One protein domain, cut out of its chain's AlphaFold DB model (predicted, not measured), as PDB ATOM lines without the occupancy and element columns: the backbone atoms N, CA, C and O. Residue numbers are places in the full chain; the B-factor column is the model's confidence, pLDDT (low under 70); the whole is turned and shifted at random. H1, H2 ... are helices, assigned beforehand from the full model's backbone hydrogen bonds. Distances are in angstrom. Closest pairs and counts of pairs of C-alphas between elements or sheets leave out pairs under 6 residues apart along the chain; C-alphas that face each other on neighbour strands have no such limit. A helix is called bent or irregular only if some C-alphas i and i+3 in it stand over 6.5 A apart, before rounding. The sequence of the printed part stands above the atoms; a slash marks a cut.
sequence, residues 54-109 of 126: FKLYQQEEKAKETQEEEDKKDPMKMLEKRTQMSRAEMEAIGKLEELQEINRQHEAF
ATOM      1  N   PHE A  54     -10.275  -0.937  24.078       88.00
ATOM      2  CA  PHE A  54      -8.996  -1.112  23.391       88.00
ATOM      3  C   PHE A  54      -8.461  -2.547  23.501       88.00
ATOM      4  O   PHE A  54      -7.971  -3.109  22.523       88.00
ATOM      5  N   LYS A  55      -8.579  -3.169  24.678       89.44
ATOM      6  CA  LYS A  55      -8.161  -4.560  24.889       89.44
ATOM      7  C   LYS A  55      -9.007  -5.541  24.073       89.44
ATOM      8  O   LYS A  55      -8.439  -6.453  23.480       89.44
ATOM      9  N   LEU A  56     -10.325  -5.345  24.033       87.00
ATOM     10  CA  LEU A  56     -11.249  -6.113  23.191       87.00
ATOM     11  C   LEU A  56     -10.866  -5.986  21.716       87.00
ATOM     12  O   LEU A  56     -10.659  -7.003  21.063       87.00
ATOM     13  N   TYR A  57     -10.652  -4.759  21.237       87.62
ATOM     14  CA  TYR A  57     -10.217  -4.503  19.864       87.62
ATOM     15  C   TYR A  57      -8.916  -5.247  19.518       87.62
ATOM     16  O   TYR A  57      -8.850  -5.959  18.519       87.62
ATOM     17  N   GLN A  58      -7.896  -5.170  20.382       90.25
ATOM     18  CA  GLN A  58      -6.641  -5.901  20.165       90.25
ATOM     19  C   GLN A  58      -6.814  -7.425  20.167       90.25
ATOM     20  O   GLN A  58      -6.094  -8.133  19.463       90.25
ATOM     21  N   GLN A  59      -7.708  -7.955  21.003       90.00
ATOM     22  CA  GLN A  59      -7.991  -9.391  21.034       90.00
ATOM     23  C   GLN A  59      -8.695  -9.844  19.752       90.00
ATOM     24  O   GLN A  59      -8.340 -10.890  19.211       90.00
ATOM     25  N   GLU A  60      -9.637  -9.048  19.246       91.62
ATOM     26  CA  GLU A  60     -10.306  -9.305  17.972       91.62
ATOM     27  C   GLU A  60      -9.338  -9.235  16.786       91.62
ATOM     28  O   GLU A  60      -9.403 -10.093  15.907       91.62
ATOM     29  N   GLU A  61      -8.412  -8.270  16.762       92.62
ATOM     30  CA  GLU A  61      -7.374  -8.209  15.723       92.62
ATOM     31  C   GLU A  61      -6.488  -9.454  15.737       92.62
ATOM     32  O   GLU A  61      -6.344 -10.109  14.707       92.62
ATOM     33  N   LYS A  62      -5.987  -9.866  16.906       92.88
ATOM     34  CA  LYS A  62      -5.177 -11.090  17.024       92.88
ATOM     35  C   LYS A  62      -5.943 -12.347  16.601       92.88
ATOM     36  O   LYS A  62      -5.376 -13.253  15.988       92.88
ATOM     37  N   ALA A  63      -7.235 -12.428  16.917       91.88
ATOM     38  CA  ALA A  63      -8.078 -13.541  16.488       91.88
ATOM     39  C   ALA A  63      -8.245 -13.573  14.957       91.88
ATOM     40  O   ALA A  63      -8.188 -14.643  14.352       91.88
ATOM     41  N   LYS A  64      -8.385 -12.409  14.314       89.19
ATOM     42  CA  LYS A  64      -8.425 -12.307  12.848       89.19
ATOM     43  C   LYS A  64      -7.090 -12.688  12.216       89.19
ATOM     44  O   LYS A  64      -7.080 -13.478  11.277       89.19
ATOM     45  N   GLU A  65      -5.978 -12.189  12.752       89.31
ATOM     46  CA  GLU A  65      -4.631 -12.511  12.263       89.31
ATOM     47  C   GLU A  65      -4.357 -14.016  12.327       89.31
ATOM     48  O   GLU A  65      -3.949 -14.613  11.334       89.31
ATOM     49  N   THR A  66      -4.649 -14.656  13.462       89.00
ATOM     50  CA  THR A  66      -4.478 -16.113  13.606       89.00
ATOM     51  C   THR A  66      -5.350 -16.893  12.625       89.00
ATOM     52  O   THR A  66      -4.880 -17.853  12.018       89.00
ATOM     53  N   GLN A  67      -6.593 -16.465  12.396       84.94
ATOM     54  CA  GLN A  67      -7.460 -17.086  11.396       84.94
ATOM     55  C   GLN A  67      -6.920 -16.911   9.969       84.94
ATOM     56  O   GLN A  67      -6.964 -17.849   9.175       84.94
ATOM     57  N   GLU A  68      -6.373 -15.742   9.637       84.88
ATOM     58  CA  GLU A  68      -5.730 -15.502   8.344       84.88
ATOM     59  C   GLU A  68      -4.441 -16.306   8.157       84.88
ATOM     60  O   GLU A  68      -4.157 -16.745   7.044       84.88
ATOM     61  N   GLU A  69      -3.654 -16.513   9.212       85.69
ATOM     62  CA  GLU A  69      -2.486 -17.394   9.163       85.69
ATOM     63  C   GLU A  69      -2.884 -18.849   8.910       85.69
ATOM     64  O   GLU A  69      -2.262 -19.515   8.082       85.69
ATOM     65  N   GLU A  70      -3.946 -19.336   9.555       82.25
ATOM     66  CA  GLU A  70      -4.509 -20.662   9.275       82.25
ATOM     67  C   GLU A  70      -5.022 -20.766   7.830       82.25
ATOM     68  O   GLU A  70      -4.758 -21.756   7.147       82.25
ATOM     69  N   ASP A  71      -5.689 -19.728   7.322       80.25
ATOM     70  CA  ASP A  71      -6.138 -19.675   5.925       80.25
ATOM     71  C   ASP A  71      -4.961 -19.634   4.935       80.25
ATOM     72  O   ASP A  71      -5.081 -20.130   3.818       80.25
ATOM     73  N   LYS A  72      -3.809 -19.069   5.325       81.69
ATOM     74  CA  LYS A  72      -2.582 -19.059   4.506       81.69
ATOM     75  C   LYS A  72      -1.877 -20.413   4.464       81.69
ATOM     76  O   LYS A  72      -1.170 -20.680   3.494       81.69
ATOM     77  N   LYS A  73      -2.050 -21.254   5.488       86.06
ATOM     78  CA  LYS A  73      -1.463 -22.603   5.526       86.06
ATOM     79  C   LYS A  73      -2.100 -23.539   4.497       86.06
ATOM     80  O   LYS A  73      -1.403 -24.414   3.989       86.06
ATOM     81  N   ASP A  74      -3.378 -23.341   4.169       88.81
ATOM     82  CA  ASP A  74      -4.090 -24.125   3.156       88.81
ATOM     83  C   ASP A  74      -4.424 -23.280   1.904       88.81
ATOM     84  O   ASP A  74      -5.335 -22.443   1.935       88.81
ATOM     85  N   PRO A  75      -3.741 -23.503   0.765       87.12
ATOM     86  CA  PRO A  75      -3.960 -22.722  -0.451       87.12
ATOM     87  C   PRO A  75      -5.375 -22.874  -1.036       87.12
ATOM     88  O   PRO A  75      -5.854 -21.945  -1.693       87.12
ATOM     89  N   MET A  76      -6.068 -23.996  -0.796       89.81
ATOM     90  CA  MET A  76      -7.444 -24.186  -1.279       89.81
ATOM     91  C   MET A  76      -8.436 -23.337  -0.484       89.81
ATOM     92  O   MET A  76      -9.304 -22.689  -1.074       89.81
ATOM     93  N   LYS A  77      -8.262 -23.264   0.839       88.56
ATOM     94  CA  LYS A  77      -9.095 -22.445   1.727       88.56
ATOM     95  C   LYS A  77      -8.952 -20.949   1.428       88.56
ATOM     96  O   LYS A  77      -9.945 -20.219   1.394       88.56
ATOM     97  N   MET A  78      -7.734 -20.493   1.124       89.38
ATOM     98  CA  MET A  78      -7.498 -19.117   0.670       89.38
ATOM     99  C   MET A  78      -8.252 -18.803  -0.633       89.38
ATOM    100  O   MET A  78      -8.853 -17.732  -0.764       89.38
ATOM    101  N   LEU A  79      -8.233 -19.729  -1.599       89.00
ATOM    102  CA  LEU A  79      -8.917 -19.556  -2.881       89.00
ATOM    103  C   LEU A  79     -10.445 -19.521  -2.717       89.00
ATOM    104  O   LEU A  79     -11.111 -18.691  -3.345       89.00
ATOM    105  N   GLU A  80     -10.992 -20.376  -1.852       90.38
ATOM    106  CA  GLU A  80     -12.417 -20.392  -1.511       90.38
ATOM    107  C   GLU A  80     -12.847 -19.060  -0.884       90.38
ATOM    108  O   GLU A  80     -13.777 -18.418  -1.382       90.38
ATOM    109  N   LYS A  81     -12.106 -18.574   0.122       89.81
ATOM    110  CA  LYS A  81     -12.362 -17.278   0.771       89.81
ATOM    111  C   LYS A  81     -12.325 -16.129  -0.233       89.81
ATOM    112  O   LYS A  81     -13.226 -15.294  -0.247       89.81
ATOM    113  N   ARG A  82     -11.325 -16.097  -1.123       91.50
ATOM    114  CA  ARG A  82     -11.220 -15.064  -2.168       91.50
ATOM    115  C   ARG A  82     -12.414 -15.090  -3.123       91.50
ATOM    116  O   ARG A  82     -12.958 -14.035  -3.442       91.50
ATOM    117  N   THR A  83     -12.828 -16.276  -3.561       93.44
ATOM    118  CA  THR A  83     -13.996 -16.448  -4.442       93.44
ATOM    119  C   THR A  83     -15.276 -15.990  -3.749       93.44
ATOM    120  O   THR A  83     -16.081 -15.271  -4.341       93.44
ATOM    121  N   GLN A  84     -15.445 -16.347  -2.474       94.00
ATOM    122  CA  GLN A  84     -16.592 -15.936  -1.672       94.00
ATOM    123  C   GLN A  84     -16.631 -14.416  -1.464       94.00
ATOM    124  O   GLN A  84     -17.692 -13.818  -1.639       94.00
ATOM    125  N   MET A  85     -15.489 -13.786  -1.163       93.38
ATOM    126  CA  MET A  85     -15.403 -12.328  -1.033       93.38
ATOM    127  C   MET A  85     -15.745 -11.623  -2.346       93.38
ATOM    128  O   MET A  85     -16.562 -10.709  -2.345       93.38
ATOM    129  N   SER A  86     -15.202 -12.093  -3.473       95.62
ATOM    130  CA  SER A  86     -15.504 -11.519  -4.790       95.62
ATOM    131  C   SER A  86     -16.989 -11.644  -5.154       95.62
ATOM    132  O   SER A  86     -17.579 -10.705  -5.684       95.62
ATOM    133  N   ARG A  87     -17.621 -12.777  -4.822       96.25
ATOM    134  CA  ARG A  87     -19.066 -12.965  -5.008       96.25
ATOM    135  C   ARG A  87     -19.887 -12.009  -4.139       96.25
ATOM    136  O   ARG A  87     -20.841 -11.425  -4.640       96.25
ATOM    137  N   ALA A  88     -19.528 -11.856  -2.865       96.62
ATOM    138  CA  ALA A  88     -20.224 -10.959  -1.944       96.62
ATOM    139  C   ALA A  88     -20.099  -9.487  -2.373       96.62
ATOM    140  O   ALA A  88     -21.068  -8.739  -2.285       96.62
ATOM    141  N   GLU A  89     -18.931  -9.089  -2.882       95.38
ATOM    142  CA  GLU A  89     -18.697  -7.748  -3.421       95.38
ATOM    143  C   GLU A  89     -19.549  -7.486  -4.669       95.38
ATOM    144  O   GLU A  89     -20.246  -6.476  -4.726       95.38
ATOM    145  N   MET A  90     -19.583  -8.427  -5.623       95.62
ATOM    146  CA  MET A  90     -20.460  -8.325  -6.797       95.62
ATOM    147  C   MET A  90     -21.938  -8.217  -6.407       95.62
ATOM    148  O   MET A  90     -22.666  -7.401  -6.969       95.62
ATOM    149  N   GLU A  91     -22.391  -9.005  -5.429       96.62
ATOM    150  CA  GLU A  91     -23.773  -8.944  -4.941       96.62
ATOM    151  C   GLU A  91     -24.086  -7.598  -4.264       96.62
ATOM    152  O   GLU A  91     -25.162  -7.037  -4.470       96.62
ATOM    153  N   ALA A  92     -23.153  -7.060  -3.474       96.31
ATOM    154  CA  ALA A  92     -23.308  -5.755  -2.839       96.31
ATOM    155  C   ALA A  92     -23.372  -4.620  -3.874       96.31
ATOM    156  O   ALA A  92     -24.226  -3.743  -3.754       96.31
ATOM    157  N   ILE A  93     -22.521  -4.663  -4.905       96.62
ATOM    158  CA  ILE A  93     -22.538  -3.690  -6.006       96.62
ATOM    159  C   ILE A  93     -23.861  -3.773  -6.772       96.62
ATOM    160  O   ILE A  93     -24.506  -2.745  -6.958       96.62
ATOM    161  N   GLY A  94     -24.323  -4.978  -7.121       96.81
ATOM    162  CA  GLY A  94     -25.605  -5.154  -7.812       96.81
ATOM    163  C   GLY A  94     -26.792  -4.580  -7.027       96.81
ATOM    164  O   GLY A  94     -27.631  -3.885  -7.593       96.81
ATOM    165  N   LYS A  95     -26.827  -4.777  -5.700       96.69
ATOM    166  CA  LYS A  95     -27.857  -4.170  -4.829       96.69
ATOM    167  C   LYS A  95     -27.791  -2.642  -4.816       96.69
ATOM    168  O   LYS A  95     -28.824  -1.980  -4.754       96.69
ATOM    169  N   LEU A  96     -26.587  -2.066  -4.846       95.88
ATOM    170  CA  LEU A  96     -26.419  -0.613  -4.914       95.88
ATOM    171  C   LEU A  96     -26.893  -0.057  -6.260       95.88
ATOM    172  O   LEU A  96     -27.542   0.988  -6.280       95.88
ATOM    173  N   GLU A  97     -26.606  -0.745  -7.365       95.94
ATOM    174  CA  GLU A  97     -27.071  -0.359  -8.702       95.94
ATOM    175  C   GLU A  97     -28.602  -0.383  -8.800       95.94
ATOM    176  O   GLU A  97     -29.191   0.588  -9.280       95.94
ATOM    177  N   GLU A  98     -29.245  -1.425  -8.264       95.94
ATOM    178  CA  GLU A  98     -30.707  -1.538  -8.194       95.94
ATOM    179  C   GLU A  98     -31.327  -0.378  -7.396       95.94
ATOM    180  O   GLU A  98     -32.242   0.296  -7.874       95.94
ATOM    181  N   LEU A  99     -30.789  -0.070  -6.209       94.62
ATOM    182  CA  LEU A  99     -31.255   1.062  -5.396       94.62
ATOM    183  C   LEU A  99     -31.071   2.408  -6.106       94.62
ATOM    184  O   LEU A  99     -31.936   3.282  -6.021       94.62
ATOM    185  N   GLN A 100     -29.953   2.593  -6.810       93.88
ATOM    186  CA  GLN A 100     -29.726   3.802  -7.595       93.88
ATOM    187  C   GLN A 100     -30.706   3.916  -8.762       93.88
ATOM    188  O   GLN A 100     -31.156   5.020  -9.064       93.88
ATOM    189  N   GLU A 101     -31.040   2.810  -9.424       93.81
ATOM    190  CA  GLU A 101     -32.025   2.808 -10.501       93.81
ATOM    191  C   GLU A 101     -33.422   3.164  -9.991       93.81
ATOM    192  O   GLU A 101     -34.069   4.035 -10.576       93.81
ATOM    193  N   ILE A 102     -33.838   2.596  -8.856       90.81
ATOM    194  CA  ILE A 102     -35.098   2.954  -8.187       90.81
ATOM    195  C   ILE A 102     -35.119   4.446  -7.830       90.81
ATOM    196  O   ILE A 102     -36.089   5.141  -8.132       90.81
ATOM    197  N   ASN A 103     -34.035   4.971  -7.252       88.31
ATOM    198  CA  ASN A 103     -33.943   6.394  -6.918       88.31
ATOM    199  C   ASN A 103     -34.034   7.288  -8.165       88.31
ATOM    200  O   ASN A 103     -34.784   8.261  -8.148       88.31
ATOM    201  N   ARG A 104     -33.351   6.940  -9.266       88.25
ATOM    202  CA  ARG A 104     -33.458   7.679 -10.539       88.25
ATOM    203  C   ARG A 104     -34.885   7.664 -11.096       88.25
ATOM    204  O   ARG A 104     -35.351   8.681 -11.604       88.25
ATOM    205  N   GLN A 105     -35.584   6.531 -11.004       82.62
ATOM    206  CA  GLN A 105     -36.991   6.436 -11.414       82.62
ATOM    207  C   GLN A 105     -37.895   7.314 -10.539       82.62
ATOM    208  O   GLN A 105     -38.754   8.020 -11.066       82.62
ATOM    209  N   HIS A 106     -37.682   7.316  -9.221       80.69
ATOM    210  CA  HIS A 106     -38.424   8.169  -8.292       80.69
ATOM    211  C   HIS A 106     -38.157   9.666  -8.517       80.69
ATOM    212  O   HIS A 106     -39.088  10.455  -8.431       80.69
ATOM    213  N   GLU A 107     -36.926  10.072  -8.845       76.94
ATOM    214  CA  GLU A 107     -36.611  11.465  -9.203       76.94
ATOM    215  C   GLU A 107     -37.309  11.906 -10.498       76.94
ATOM    216  O   GLU A 107     -37.778  13.041 -10.600       76.94
ATOM    217  N   ALA A 108     -37.409  11.011 -11.487       72.25
ATOM    218  CA  ALA A 108     -38.132  11.282 -12.727       72.25
ATOM    219  C   ALA A 108     -39.657  11.358 -12.514       72.25
ATOM    220  O   ALA A 108     -40.347  12.119 -13.199       72.25
ATOM    221  N   PHE A 109     -40.196  10.586 -11.567       67.06
ATOM    222  CA  PHE A 109     -41.613  10.590 -11.226       67.06
ATOM    223  C   PHE A 109     -41.910  11.634 -10.148       67.06
ATOM    224  O   PHE A 109     -41.960  11.340  -8.957       67.06
TER     225      PHE A 109
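AT A GLANCE: This is residues 54 to 109 of the 126 residues of an uncharacterized protein of Anisakis simplex (UniProt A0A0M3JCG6). Two helices meet at their ends as a lopsided L: the long H2 makes one arm, the shorter H1 makes the other, and a tight turn at Asp 74 forms the corner. The space between the arms is open, and residues 54 to 67 of H1 and residues 82 to 109, nearly all of them in H2, stick out from the corner. The printed part has 56 residues with two named helices, H1 then H2 along the chain, and no named strand; its class is all helix. It is extended, with a radius of gyration of the C-alphas of 18.5 A, and flat, with spans of 53 by 34 by 6 A.

HOW THE PARTS SIT: Start with H2, residues 75 to 108, the longest helix, and go back across Asp 74 to H1, residues 54 to 73. The two touch only at the corner by their link, and only just, with 3 pairs of C-alphas within 8 A. Look there for the closest C-alphas of the two helices, those of Asp 71 and Met 78, 5.5 A apart. H1 touches H2 with residues 71 to 72 alone, and H2 touches H1 with residues 77 to 78 alone, only at the corner. Their lines stand at a steep tilt of 61 degrees, opposite ways, and their centres are 26.0 A apart. In H1 and H2 every O i to N i+4 pair is within hydrogen-bond range.

IN THESE COORDINATES: Find C-alpha 75 at (-3.960, -22.722, -0.451); from there H2 runs 49.7 A to C-alpha 108 at (-38.132, 11.282, -12.727). H1 begins at C-alpha 54, at (-8.996, -1.112, 23.391), and runs 28.9 A to C-alpha 73. Neither helix is bent.

THE WHOLE: The two C-alphas farthest apart are those of Lys 73 and Phe 109, at 54.7 A. The printed part has no cut, and the link from H1 to H2 is tight. The mean pLDDT of the printed part is 89.6; look at Phe 109 for the one printed residue under 70.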